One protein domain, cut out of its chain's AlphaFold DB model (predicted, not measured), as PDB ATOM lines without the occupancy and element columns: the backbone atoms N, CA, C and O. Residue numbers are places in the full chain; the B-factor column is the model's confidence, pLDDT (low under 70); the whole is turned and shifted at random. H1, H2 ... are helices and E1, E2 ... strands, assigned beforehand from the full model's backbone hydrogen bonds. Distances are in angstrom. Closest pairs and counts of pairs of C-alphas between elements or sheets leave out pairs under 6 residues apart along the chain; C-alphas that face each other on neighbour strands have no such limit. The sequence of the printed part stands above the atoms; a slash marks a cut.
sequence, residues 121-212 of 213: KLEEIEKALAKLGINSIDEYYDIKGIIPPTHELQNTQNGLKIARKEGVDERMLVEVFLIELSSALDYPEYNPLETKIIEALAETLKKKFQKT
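This is residues 121 to 212 of the 213 residues of an uncharacterized protein of Chloroflexi bacterium (UniProt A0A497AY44). Helices H3 and H4 meet near their ends as a V, with H1 between the arms and packed on both; H2 joins H1 to a small two-stranded hairpin, E1 and E2, at one end of the longest axis. The tail after H4 makes the other end. The printed part has 92 residues, with H1, H2, E1, E2, H3 and H4 in that order; the sheet, E1 - E2, is antiparallel and the class is mostly helix. The whole is compact, with a radius of gyration of the C-alphas of 13.7 A and spans of 43 by 32 by 21 A.

H1 is residues 122 to 130, beginning at C-alpha 122 (239.338, 187.701, 177.034). H2 is residues 137 to 144. E1, residues 151 to 156, and E2, residues 159 to 164, follow. H3, residues 170 to 185, is 23.0 A long. H4, residues 192 to 209, is 26.4 A long and ends at C-alpha 209 (224.682, 192.610, 169.742).

H1 touches H2 at a steep tilt of 43 degrees, the same way; their closest C-alphas, Glu 126 and Ile 137, are 6.5 A apart. H3 touches H1 with residues 170 to 174 alone, closest C-alphas Leu 122 and Val 174 at 6.1 A. H4 touches H1 with residues 197 to 204 alone, closest C-alphas Ala 128 and Ala 200 at 5.1 A. H3 and H4 touch at a steep tilt of 49 degrees, opposite ways, closest C-alphas Leu 181 and Glu 194 at 6.0 A. The helix packing is mostly crossed, with no touching pair at a shallow tilt. The closest C-alphas of H2 and E2, Asp 142 and Ile 162, are 5.6 A apart. In the hairpin of E1 and E2, N 154 and O 161 are within hydrogen-bond range at 2.8 A. H2 and H4 are apart. Every O i to N i+4 pair is within range in H1, H2 and H3, and 13 of 14 in H4.

The two C-alphas farthest apart, Gln 157 and Thr 212, are 45.1 A apart. The printed part has no cut and no long link. Its mean pLDDT is 85.3; residues 188 to 191 and 209 to 212 are under 70.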
ATOM      1  N   LYS A 121     234.559 187.485 176.302       89.50
ATOM      2  CA  LYS A 121     235.758 186.655 176.269       89.50
ATOM      3  C   LYS A 121     236.985 187.543 176.374       89.50
ATOM      4  O   LYS A 121     236.995 188.661 175.849       89.50
ATOM      5  N   LEU A 122     238.054 187.014 176.951       91.56
ATOM      6  CA  LEU A 122     239.338 187.701 177.034       91.56
ATOM      7  C   LEU A 122     239.812 188.178 175.653       91.56
ATOM      8  O   LEU A 122     240.215 189.326 175.504       91.56
ATOM      9  N   GLU A 123     239.661 187.339 174.625       91.88
ATOM     10  CA  GLU A 123     239.950 187.687 173.227       91.88
ATOM     11  C   GLU A 123     239.253 188.986 172.779       91.88
ATOM     12  O   GLU A 123     239.819 189.784 172.032       91.88
ATOM     13  N   GLU A 124     238.001 189.203 173.191       90.44
ATOM     14  CA  GLU A 124     237.219 190.381 172.801       90.44
ATOM     15  C   GLU A 124     237.757 191.652 173.468       90.44
ATOM     16  O   GLU A 124     237.784 192.715 172.839       90.44
ATOM     17  N   ILE A 125     238.232 191.527 174.709       90.75
ATOM     18  CA  ILE A 125     238.892 192.603 175.452       90.75
ATOM     19  C   ILE A 125     240.263 192.910 174.854       90.75
ATOM     20  O   ILE A 125     240.551 194.067 174.560       90.75
ATOM     21  N   GLU A 126     241.078 191.893 174.584       93.06
ATOM     22  CA  GLU A 126     242.400 192.065 173.973       93.06
ATOM     23  C   GLU A 126     242.290 192.688 172.573       93.06
ATOM     24  O   GLU A 126     243.056 193.583 172.224       93.06
ATOM     25  N   LYS A 127     241.259 192.340 171.794       90.94
ATOM     26  CA  LYS A 127     240.948 193.023 170.526       90.94
ATOM     27  C   LYS A 127     240.570 194.493 170.702       90.94
ATOM     28  O   LYS A 127     240.822 195.287 169.795       90.94
ATOM     29  N   ALA A 128     239.915 194.865 171.801       89.94
ATOM     30  CA  ALA A 128     239.611 196.263 172.095       89.94
ATOM     31  C   ALA A 128     240.881 197.029 172.490       89.94
ATOM     32  O   ALA A 128     241.126 198.102 171.939       89.94
ATOM     33  N   LEU A 129     241.715 196.438 173.348       92.19
ATOM     34  CA  LEU A 129     243.021 196.966 173.750       92.19
ATOM     35  C   LEU A 129     243.965 197.156 172.554       92.19
ATOM     36  O   LEU A 129     244.607 198.200 172.432       92.19
ATOM     37  N   ALA A 130     243.975 196.214 171.608       92.50
ATOM     38  CA  ALA A 130     244.850 196.267 170.439       92.50
ATOM     39  C   ALA A 130     244.575 197.485 169.542       92.50
ATOM     40  O   ALA A 130     245.495 198.011 168.915       92.50
ATOM     41  N   LYS A 131     243.335 198.006 169.521       89.94
ATOM     42  CA  LYS A 131     243.001 199.266 168.819       89.94
ATOM     43  C   LYS A 131     243.732 200.478 169.407       89.94
ATOM     44  O   LYS A 131     243.834 201.504 168.741       89.94
ATOM     45  N   LEU A 132     244.212 200.362 170.642       90.75
ATOM     46  CA  LEU A 132     244.952 201.379 171.385       90.75
ATOM     47  C   LEU A 132     246.461 201.090 171.425       90.75
ATOM     48  O   LEU A 132     247.193 201.807 172.100       90.75
ATOM     49  N   GLY A 133     246.928 200.062 170.709       91.44
ATOM     50  CA  GLY A 133     248.330 199.643 170.705       91.44
ATOM     51  C   GLY A 133     248.744 198.783 171.904       91.44
ATOM     52  O   GLY A 133     249.938 198.623 172.120       91.44
ATOM     53  N   ILE A 134     247.785 198.241 172.663       93.69
ATOM     54  CA  ILE A 134     248.022 197.362 173.816       93.69
ATOM     55  C   ILE A 134     247.621 195.936 173.428       93.69
ATOM     56  O   ILE A 134     246.464 195.689 173.103       93.69
ATOM     57  N   ASN A 135     248.546 194.982 173.442       90.88
ATOM     58  CA  ASN A 135     248.314 193.649 172.880       90.88
ATOM     59  C   ASN A 135     247.628 192.682 173.850       90.88
ATOM     60  O   ASN A 135     247.049 191.694 173.403       90.88
ATOM     61  N   SER A 136     247.688 192.934 175.160       93.25
ATOM     62  CA  SER A 136     247.061 192.077 176.167       93.25
ATOM     63  C   SER A 136     246.682 192.840 177.437       93.25
ATOM     64  O   SER A 136     247.157 193.948 177.687       93.25
ATOM     65  N   ILE A 137     245.849 192.220 178.276       92.50
ATOM     66  CA  ILE A 137     245.564 192.726 179.631       92.50
ATOM     67  C   ILE A 137     246.849 192.820 180.476       92.50
ATOM     68  O   ILE A 137     246.985 193.712 181.307       92.50
ATOM     69  N   ASP A 138     247.811 191.929 180.250       92.81
ATOM     70  CA  ASP A 138     249.071 191.896 180.999       92.81
ATOM     71  C   ASP A 138     249.928 193.115 180.633       92.81
ATOM     72  O   ASP A 138     250.417 193.817 181.514       92.81
ATOM     73  N   GLU A 139     250.002 193.440 179.337       92.69
ATOM     74  CA  GLU A 139     250.658 194.657 178.849       92.69
ATOM     75  C   GLU A 139     249.952 195.926 179.349       92.69
ATOM     76  O   GLU A 139     250.611 196.906 179.692       92.69
ATOM     77  N   TYR A 140     248.618 195.915 179.447       92.38
ATOM     78  CA  TYR A 140     247.876 197.010 180.078       92.38
ATOM     79  C   TYR A 140     248.332 197.230 181.529       92.38
ATOM     80  O   TYR A 140     248.624 198.363 181.916       92.38
ATOM     81  N   TYR A 141     248.433 196.162 182.324       92.12
ATOM     82  CA  TYR A 141     248.877 196.271 183.711       92.12
ATOM     83  C   TYR A 141     250.343 196.691 183.828       92.12
ATOM     84  O   TYR A 141     250.653 197.513 184.692       92.12
ATOM     85  N   ASP A 142     251.218 196.219 182.931       90.38
ATOM     86  CA  ASP A 142     252.605 196.690 182.816       90.38
ATOM     87  C   ASP A 142     252.659 198.212 182.596       90.38
ATOM     88  O   ASP A 142     253.400 198.915 183.285       90.38
ATOM     89  N   ILE A 143     251.836 198.743 181.682       89.31
ATOM     90  CA  ILE A 143     251.748 200.186 181.399       89.31
ATOM     91  C   ILE A 143     251.235 200.963 182.618       89.31
ATOM     92  O   ILE A 143     251.740 202.048 182.913       89.31
ATOM     93  N   LYS A 144     250.230 200.432 183.325       85.31
ATOM     94  CA  LYS A 144     249.653 201.085 184.511       85.31
ATOM     95  C   LYS A 144     250.547 200.969 185.747       85.31
ATOM     96  O   LYS A 144     250.388 201.764 186.670       85.31
ATOM     97  N   GLY A 145     251.461 199.999 185.785       87.00
ATOM     98  CA  GLY A 145     252.262 199.688 186.968       87.00
ATOM     99  C   GLY A 145     251.426 199.142 188.131       87.00
ATOM    100  O   GLY A 145     251.775 199.363 189.290       87.00
ATOM    101  N   ILE A 146     250.312 198.463 187.836       86.75
ATOM    102  CA  ILE A 146     249.379 197.907 188.828       86.75
ATOM    103  C   ILE A 146     249.436 196.388 188.754       86.75
ATOM    104  O   ILE A 146     249.250 195.819 187.685       86.75
ATOM    105  N   ILE A 147     249.640 195.728 189.894       90.88
ATOM    106  CA  ILE A 147     249.628 194.264 189.987       90.88
ATOM    107  C   ILE A 147     248.272 193.844 190.571       90.88
ATOM    108  O   ILE A 147     248.102 193.884 191.793       90.88
ATOM    109  N   PRO A 148     247.287 193.474 189.737       91.19
ATOM    110  CA  PRO A 148     245.996 192.995 190.224       91.19
ATOM    111  C   PRO A 148     246.137 191.629 190.925       91.19
ATOM    112  O   PRO A 148     247.125 190.915 190.724       91.19
ATOM    113  N   PRO A 149     245.134 191.188 191.706       90.31
ATOM    114  CA  PRO A 149     245.189 189.916 192.434       90.31
ATOM    115  C   PRO A 149     245.334 188.675 191.534       90.31
ATOM    116  O   PRO A 149     245.798 187.637 192.013       90.31
ATOM    117  N   THR A 150     244.978 188.776 190.253       93.75
ATOM    118  CA  THR A 150     245.116 187.727 189.226       93.75
ATOM    119  C   THR A 150     246.508 187.637 188.605       93.75
ATOM    120  O   THR A 150     246.780 186.707 187.846       93.75
ATOM    121  N   HIS A 151     247.397 188.579 188.920       95.12
ATOM    122  CA  HIS A 151     248.726 188.685 188.329       95.12
ATOM    123  C   HIS A 151     249.819 188.673 189.395       95.12
ATOM    124  O   HIS A 151     249.580 188.841 190.593       95.12
ATOM    125  N   GLU A 152     251.040 188.439 188.947       94.56
ATOM    126  CA  GLU A 152     252.260 188.419 189.738       94.56
ATOM    127  C   GLU A 152     253.405 189.094 188.977       94.56
ATOM    128  O   GLU A 152     253.349 189.278 187.759       94.56
ATOM    129  N   LEU A 153     254.459 189.462 189.707       94.19
ATOM    130  CA  LEU A 153     255.700 189.936 189.105       94.19
ATOM    131  C   LEU A 153     256.569 188.747 188.710       94.19
ATOM    132  O   LEU A 153     256.980 187.961 189.564       94.19
ATOM    133  N   GLN A 154     256.916 188.668 187.432       91.62
ATOM    134  CA  GLN A 154     257.847 187.685 186.898       91.62
ATOM    135  C   GLN A 154     259.141 188.359 186.451       91.62
ATOM    136  O   GLN A 154     259.145 189.359 185.733       91.62
ATOM    137  N   ASN A 155     260.267 187.782 186.869       90.25
ATOM    138  CA  ASN A 155     261.581 188.197 186.394       90.25
ATOM    139  C   ASN A 155     261.833 187.577 185.019       90.25
ATOM    140  O   ASN A 155     261.973 186.361 184.895       90.25
ATOM    141  N   THR A 156     261.909 188.413 183.988       85.19
ATOM    142  CA  THR A 156     262.220 187.985 182.621       85.19
ATOM    143  C   THR A 156     263.626 188.427 182.222       85.19
ATOM    144  O   THR A 156     264.234 189.281 182.867       85.19
ATOM    145  N   GLN A 157     264.143 187.892 181.112       84.06
ATOM    146  CA  GLN A 157     265.431 188.330 180.551       84.06
ATOM    147  C   GLN A 157     265.456 189.828 180.194       84.06
ATOM    148  O   GLN A 157     266.530 190.420 180.146       84.06
ATOM    149  N   ASN A 158     264.285 190.446 179.997       83.44
ATOM    150  CA  ASN A 158     264.128 191.852 179.625       83.44
ATOM    151  C   ASN A 158     263.643 192.733 180.796       83.44
ATOM    152  O   ASN A 158     263.187 193.849 180.563       83.44
ATOM    153  N   GLY A 159     263.723 192.238 182.037       87.19
ATOM    154  CA  GLY A 159     263.291 192.945 183.246       87.19
ATOM    155  C   GLY A 159     262.061 192.329 183.918       87.19
ATOM    156  O   GLY A 159     261.595 191.250 183.540       87.19
ATOM    157  N   LEU A 160     261.552 193.018 184.941       88.06
ATOM    158  CA  LEU A 160     260.317 192.643 185.631       88.06
ATOM    159  C   LEU A 160     259.115 192.888 184.717       88.06
ATOM    160  O   LEU A 160     259.007 193.960 184.124       88.06
ATOM    161  N   LYS A 161     258.226 191.900 184.626       90.31
ATOM    162  CA  LYS A 161     256.944 191.996 183.922       90.31
ATOM    163  C   LYS A 161     255.806 191.524 184.808       90.31
ATOM    164  O   LYS A 161     256.006 190.665 185.666       90.31
ATOM    165  N   ILE A 162     254.623 192.061 184.572       92.62
ATOM    166  CA  ILE A 162     253.378 191.625 185.180       92.62
ATOM    167  C   ILE A 162     252.806 190.512 184.306       92.62
ATOM    168  O   ILE A 162     252.578 190.681 183.113       92.62
ATOM    169  N   ALA A 163     252.598 189.346 184.905       92.56
ATOM    170  CA  ALA A 163     252.083 188.166 184.224       92.56
ATOM    171  C   ALA A 163     250.961 187.533 185.043       92.56
ATOM    172  O   ALA A 163     250.888 187.703 186.260       92.56
ATOM    173  N   ARG A 164     250.068 186.805 184.379       93.50
ATOM    174  CA  ARG A 164     248.963 186.094 185.039       93.50
ATOM    175  C   ARG A 164     249.511 185.007 185.959       93.50
ATOM    176  O   ARG A 164     250.426 184.279 185.574       93.50
ATOM    177  N   LYS A 165     248.909 184.854 187.138       93.81
ATOM    178  CA  LYS A 165     249.189 183.713 188.018       93.81
ATOM    179  C   LYS A 165     248.744 182.413 187.350       93.81
ATOM    180  O   LYS A 165     247.728 182.370 186.651       93.81
ATOM    181  N   GLU A 166     249.480 181.340 187.611       91.50
ATOM    182  CA  GLU A 166     249.098 180.005 187.156       91.50
ATOM    183  C   GLU A 166     247.738 179.594 187.749       91.50
ATOM    184  O   GLU A 166     247.458 179.823 188.926       91.50
ATOM    185  N   GLY A 167     246.875 178.996 186.924       88.62
ATOM    186  CA  GLY A 167     245.564 178.499 187.352       88.62
ATOM    187  C   GLY A 167     244.460 179.556 187.469       88.62
ATOM    188  O   GLY A 167     243.341 179.200 187.831       88.62
ATOM    189  N   VAL A 168     244.731 180.823 187.141       92.19
ATOM    190  CA  VAL A 168     243.675 181.837 187.024       92.19
ATOM    191  C   VAL A 168     242.855 181.570 185.765       92.19
ATOM    192  O   VAL A 168     243.395 181.505 184.658       92.19
ATOM    193  N   ASP A 169     241.546 181.415 185.935       91.69
ATOM    194  CA  ASP A 169     240.631 181.221 184.816       91.69
ATOM    195  C   ASP A 169     240.341 182.531 184.056       91.69
ATOM    196  O   ASP A 169     240.508 183.645 184.561       91.69
ATOM    197  N   GLU A 170     239.908 182.384 182.801       90.56
ATOM    198  CA  GLU A 170     239.619 183.509 181.903       90.56
ATOM    199  C   GLU A 170     238.573 184.464 182.484       90.56
ATOM    200  O   GLU A 170     238.713 185.682 182.382       90.56
ATOM    201  N   ARG A 171     237.537 183.917 183.122       88.88
ATOM    202  CA  ARG A 171     236.435 184.704 183.669       88.88
ATOM    203  C   ARG A 171     236.933 185.623 184.781       88.88
ATOM    204  O   ARG A 171     236.593 186.802 184.782       88.88
ATOM    205  N   MET A 172     237.770 185.116 185.682       90.38
ATOM    206  CA  MET A 172     238.359 185.907 186.758       90.38
ATOM    207  C   MET A 172     239.216 187.053 186.206       90.38
ATOM    208  O   MET A 172     239.128 188.170 186.710       90.38
ATOM    209  N   LEU A 173     239.997 186.821 185.143       90.75
ATOM    210  CA  LEU A 173     240.791 187.879 184.496       90.75
ATOM    211  C   LEU A 173     239.912 189.001 183.947       90.75
ATOM    212  O   LEU A 173     240.212 190.177 184.156       90.75
ATOM    213  N   VAL A 174     238.837 188.632 183.249       91.06
ATOM    214  CA  VAL A 174     237.882 189.584 182.677       91.06
ATOM    215  C   VAL A 174     237.183 190.378 183.775       91.06
ATOM    216  O   VAL A 174     237.141 191.606 183.706       91.06
ATOM    217  N   GLU A 175     236.677 189.700 184.806       88.19
ATOM    218  CA  GLU A 175     236.002 190.347 185.931       88.19
ATOM    219  C   GLU A 175     236.934 191.343 186.633       88.19
ATOM    220  O   GLU A 175     236.567 192.510 186.774       88.19
ATOM    221  N   VAL A 176     238.154 190.935 187.000       90.00
ATOM    222  CA  VAL A 176     239.125 191.827 187.655       90.00
ATOM    223  C   VAL A 176     239.492 193.010 186.763       90.00
ATOM    224  O   VAL A 176     239.494 194.142 187.233       90.00
ATOM    225  N   PHE A 177     239.724 192.791 185.469       91.25
ATOM    226  CA  PHE A 177     240.018 193.882 184.540       91.25
ATOM    227  C   PHE A 177     238.890 194.916 184.454       91.25
ATOM    228  O   PHE A 177     239.147 196.116 184.520       91.25
ATOM    229  N   LEU A 178     237.633 194.475 184.365       88.25
ATOM    230  CA  LEU A 178     236.483 195.381 184.325       88.25
ATOM    231  C   LEU A 178     236.289 196.143 185.647       88.25
ATOM    232  O   LEU A 178     235.907 197.313 185.620       88.25
ATOM    233  N   ILE A 179     236.569 195.505 186.787       86.69
ATOM    234  CA  ILE A 179     236.533 196.140 188.115       86.69
ATOM    235  C   ILE A 179     237.586 197.242 188.214       86.69
ATOM    236  O   ILE A 179     237.275 198.346 188.659       86.69
ATOM    237  N   GLU A 180     238.815 196.957 187.785       86.56
ATOM    238  CA  GLU A 180     239.910 197.929 187.790       86.56
ATOM    239  C   GLU A 180     239.611 199.101 186.846       86.56
ATOM    240  O   GLU A 180     239.800 200.255 187.231       86.56
ATOM    241  N   LEU A 181     239.053 198.839 185.656       86.50
ATOM    242  CA  LEU A 181     238.588 199.895 184.748       86.50
ATOM    243  C   LEU A 181     237.532 200.789 185.406       86.50
ATOM    244  O   LEU A 181     237.649 202.012 185.353       86.50
ATOM    245  N   SER A 182     236.507 200.201 186.032       84.31
ATOM    246  CA  SER A 182     235.466 200.993 186.697       84.31
ATOM    247  C   SER A 182     236.005 201.768 187.893       84.31
ATOM    248  O   SER A 182     235.610 202.911 188.090       84.31
ATOM    249  N   SER A 183     236.893 201.165 188.684       80.44
ATOM    250  CA  SER A 183     237.487 201.817 189.854       80.44
ATOM    251  C   SER A 183     238.376 202.986 189.445       80.44
ATOM    252  O   SER A 183     238.390 204.013 190.116       80.44
ATOM    253  N   ALA A 184     239.106 202.853 188.337       80.06
ATOM    254  CA  ALA A 184     239.934 203.926 187.815       80.06
ATOM    255  C   ALA A 184     239.089 205.130 187.379       80.06
ATOM    256  O   ALA A 184     239.470 206.253 187.694       80.06
ATOM    257  N   LEU A 185     237.911 204.902 186.773       78.38
ATOM    258  CA  LEU A 185     237.002 205.971 186.341       78.38
ATOM    259  C   LEU A 185     236.564 206.926 187.455       78.38
ATOM    260  O   LEU A 185     236.263 208.087 187.160       78.38
ATOM    261  N   ASP A 186     236.566 206.481 188.710       71.19
ATOM    262  CA  ASP A 186     236.239 207.331 189.857       71.19
ATOM    263  C   ASP A 186     237.307 208.411 190.129       71.19
ATOM    264  O   ASP A 186     237.045 209.350 190.883       71.19
ATOM    265  N   TYR A 187     238.481 208.332 189.486       71.00
ATOM    266  CA  TYR A 187     239.596 209.265 189.661       71.00
ATOM    267  C   TYR A 187     239.969 209.964 188.334       71.00
ATOM    268  O   TYR A 187     240.820 209.476 187.586       71.00
ATOM    269  N   PRO A 188     239.378 211.142 188.032       60.69
ATOM    270  CA  PRO A 188     239.521 211.856 186.756       60.69
ATOM    271  C   PRO A 188     240.958 212.068 186.267       60.69
ATOM    272  O   PRO A 188     241.209 211.997 185.063       60.69
ATOM    273  N   GLU A 189     241.911 212.299 187.174       63.72
ATOM    274  CA  GLU A 189     243.331 212.454 186.837       63.72
ATOM    275  C   GLU A 189     244.000 211.193 186.252       63.72
ATOM    276  O   GLU A 189     245.031 211.311 185.589       63.72
ATOM    277  N   TYR A 190     243.412 210.006 186.433       57.59
ATOM    278  CA  TYR A 190     243.953 208.735 185.942       57.59
ATOM    279  C   TYR A 190     243.228 208.192 184.703       57.59
ATOM    280  O   TYR A 190     243.640 207.151 184.205       57.59
ATOM    281  N   ASN A 191     242.216 208.902 184.180       66.69
ATOM    282  CA  ASN A 191     241.221 208.388 183.225       66.69
ATOM    283  C   ASN A 191     241.500 208.414 181.706       66.69
ATOM    284  O   ASN A 191     240.685 207.820 180.987       66.69
ATOM    285  N   PRO A 192     242.538 209.069 181.133       78.00
ATOM    286  CA  PRO A 192     242.618 209.197 179.673       78.00
ATOM    287  C   PRO A 192     242.723 207.872 178.906       78.00
ATOM    288  O   PRO A 192     242.283 207.802 177.757       78.00
ATOM    289  N   LEU A 193     243.326 206.839 179.502       83.19
ATOM    290  CA  LEU A 193     243.466 205.530 178.863       83.19
ATOM    291  C   LEU A 193     242.201 204.683 179.059       83.19
ATOM    292  O   LEU A 193     241.688 204.123 178.096       83.19
ATOM    293  N   GLU A 194     241.656 204.654 180.268       85.12
ATOM    294  CA  GLU A 194     240.480 203.868 180.665       85.12
ATOM    295  C   GLU A 194     239.236 204.304 179.901       85.12
ATOM    296  O   GLU A 194     238.488 203.471 179.397       85.12
ATOM    297  N   THR A 195     239.088 205.617 179.723       82.44
ATOM    298  CA  THR A 195     238.128 206.249 178.811       82.44
ATOM    299  C   THR A 195     238.157 205.585 177.432       82.44
ATOM    300  O   THR A 195     237.153 205.044 176.967       82.44
ATOM    301  N   LYS A 196     239.335 205.553 176.799       86.81
ATOM    302  CA  LYS A 196     239.511 204.996 175.451       86.81
ATOM    303  C   LYS A 196     239.282 203.489 175.418       86.81
ATOM    304  O   LYS A 196     238.796 202.965 174.418       86.81
ATOM    305  N   ILE A 197     239.634 202.783 176.493       88.56
ATOM    306  CA  ILE A 197     239.378 201.347 176.619       88.56
ATOM    307  C   ILE A 197     237.870 201.091 176.655       88.56
ATOM    308  O   ILE A 197     237.387 200.239 175.913       88.56
ATOM    309  N   ILE A 198     237.113 201.844 177.450       85.19
ATOM    310  CA  ILE A 198     235.657 201.691 177.550       85.19
ATOM    311  C   ILE A 198     234.976 202.032 176.227       85.19
ATOM    312  O   ILE A 198     234.112 201.278 175.784       85.19
ATOM    313  N   GLU A 199     235.403 203.091 175.539       86.00
ATOM    314  CA  GLU A 199     234.948 203.399 174.176       86.00
ATOM    315  C   GLU A 199     235.231 202.235 173.207       86.00
ATOM    316  O   GLU A 199     234.353 201.794 172.456       86.00
ATOM    317  N   ALA A 200     236.446 201.680 173.249       86.44
ATOM    318  CA  ALA A 200     236.844 200.562 172.400       86.44
ATOM    319  C   ALA A 200     236.055 199.274 172.698       86.44
ATOM    320  O   ALA A 200     235.757 198.523 171.756       86.44
ATOM    321  N   LEU A 201     235.720 199.029 173.972       84.56
ATOM    322  CA  LEU A 201     234.886 197.921 174.442       84.56
ATOM    323  C   LEU A 201     233.420 198.111 174.044       84.56
ATOM    324  O   LEU A 201     232.817 197.174 173.522       84.56
ATOM    325  N   ALA A 202     232.864 199.314 174.204       81.50
ATOM    326  CA  ALA A 202     231.499 199.650 173.796       81.50
ATOM    327  C   ALA A 202     231.280 199.371 172.298       81.50
ATOM    328  O   ALA A 202     230.300 198.733 171.910       81.50
ATOM    329  N   GLU A 203     232.244 199.743 171.449       82.19
ATOM    330  CA  GLU A 203     232.212 199.429 170.015       82.19
ATOM    331  C   GLU A 203     232.309 197.924 169.716       82.19
ATOM    332  O   GLU A 203     231.696 197.428 168.764       82.19
ATOM    333  N   THR A 204     233.072 197.168 170.508       78.69
ATOM    334  CA  THR A 204     233.144 195.703 170.381       78.69
ATOM    335  C   THR A 204     231.812 195.052 170.767       78.69
ATOM    336  O   THR A 204     231.297 194.225 170.011       78.69
ATOM    337  N   LEU A 205     231.206 195.474 171.881       72.88
ATOM    338  CA  LEU A 205     229.909 194.986 172.355       72.88
ATOM    339  C   LEU A 205     228.805 195.269 171.340       72.88
ATOM    340  O   LEU A 205     228.092 194.354 170.938       72.88
ATOM    341  N   LYS A 206     228.709 196.501 170.835       73.31
ATOM    342  CA  LYS A 206     227.724 196.880 169.813       73.31
ATOM    343  C   LYS A 206     227.735 195.932 168.610       73.31
ATOM    344  O   LYS A 206     226.679 195.480 168.169       73.31
ATOM    345  N   LYS A 207     228.923 195.577 168.104       73.94
ATOM    346  CA  LYS A 207     229.078 194.635 166.979       73.94
ATOM    347  C   LYS A 207     228.627 193.214 167.320       73.94
ATOM    348  O   LYS A 207     228.156 192.513 166.427       73.94
ATOM    349  N   LYS A 208     228.785 192.784 168.573       70.50
ATOM    350  CA  LYS A 208     228.297 191.487 169.065       70.50
ATOM    351  C   LYS A 208     226.767 191.467 169.082       70.50
ATOM    352  O   LYS A 208     226.174 190.548 168.530       70.50
ATOM    353  N   PHE A 209     226.141 192.527 169.597       64.12
ATOM    354  CA  PHE A 209     224.682 192.610 169.742       64.12
ATOM    355  C   PHE A 209     223.924 192.786 168.430       64.12
ATOM    356  O   PHE A 209     222.868 192.185 168.248       64.12
ATOM    357  N   GLN A 210     224.482 193.534 167.477       64.62
ATOM    358  CA  GLN A 210     223.883 193.675 166.147       64.62
ATOM    359  C   GLN A 210     223.916 192.382 165.316       64.62
ATOM    360  O   GLN A 210     223.207 192.294 164.323       64.62
ATOM    361  N   LYS A 211     224.733 191.387 165.685       54.41
ATOM    362  CA  LYS A 211     224.780 190.081 165.002       54.41
ATOM    363  C   LYS A 211     223.798 189.058 165.571       54.41
ATOM    364  O   LYS A 211     223.602 188.015 164.958       54.41
ATOM    365  N   THR A 212     223.236 189.328 166.745       47.47
ATOM    366  CA  THR A 212     222.303 188.440 167.454       47.47
ATOM    367  C   THR A 212     220.845 188.903 167.380       47.47
ATOM    368  O   THR A 212     219.988 188.249 167.964       47.47
TER     369      THR A 212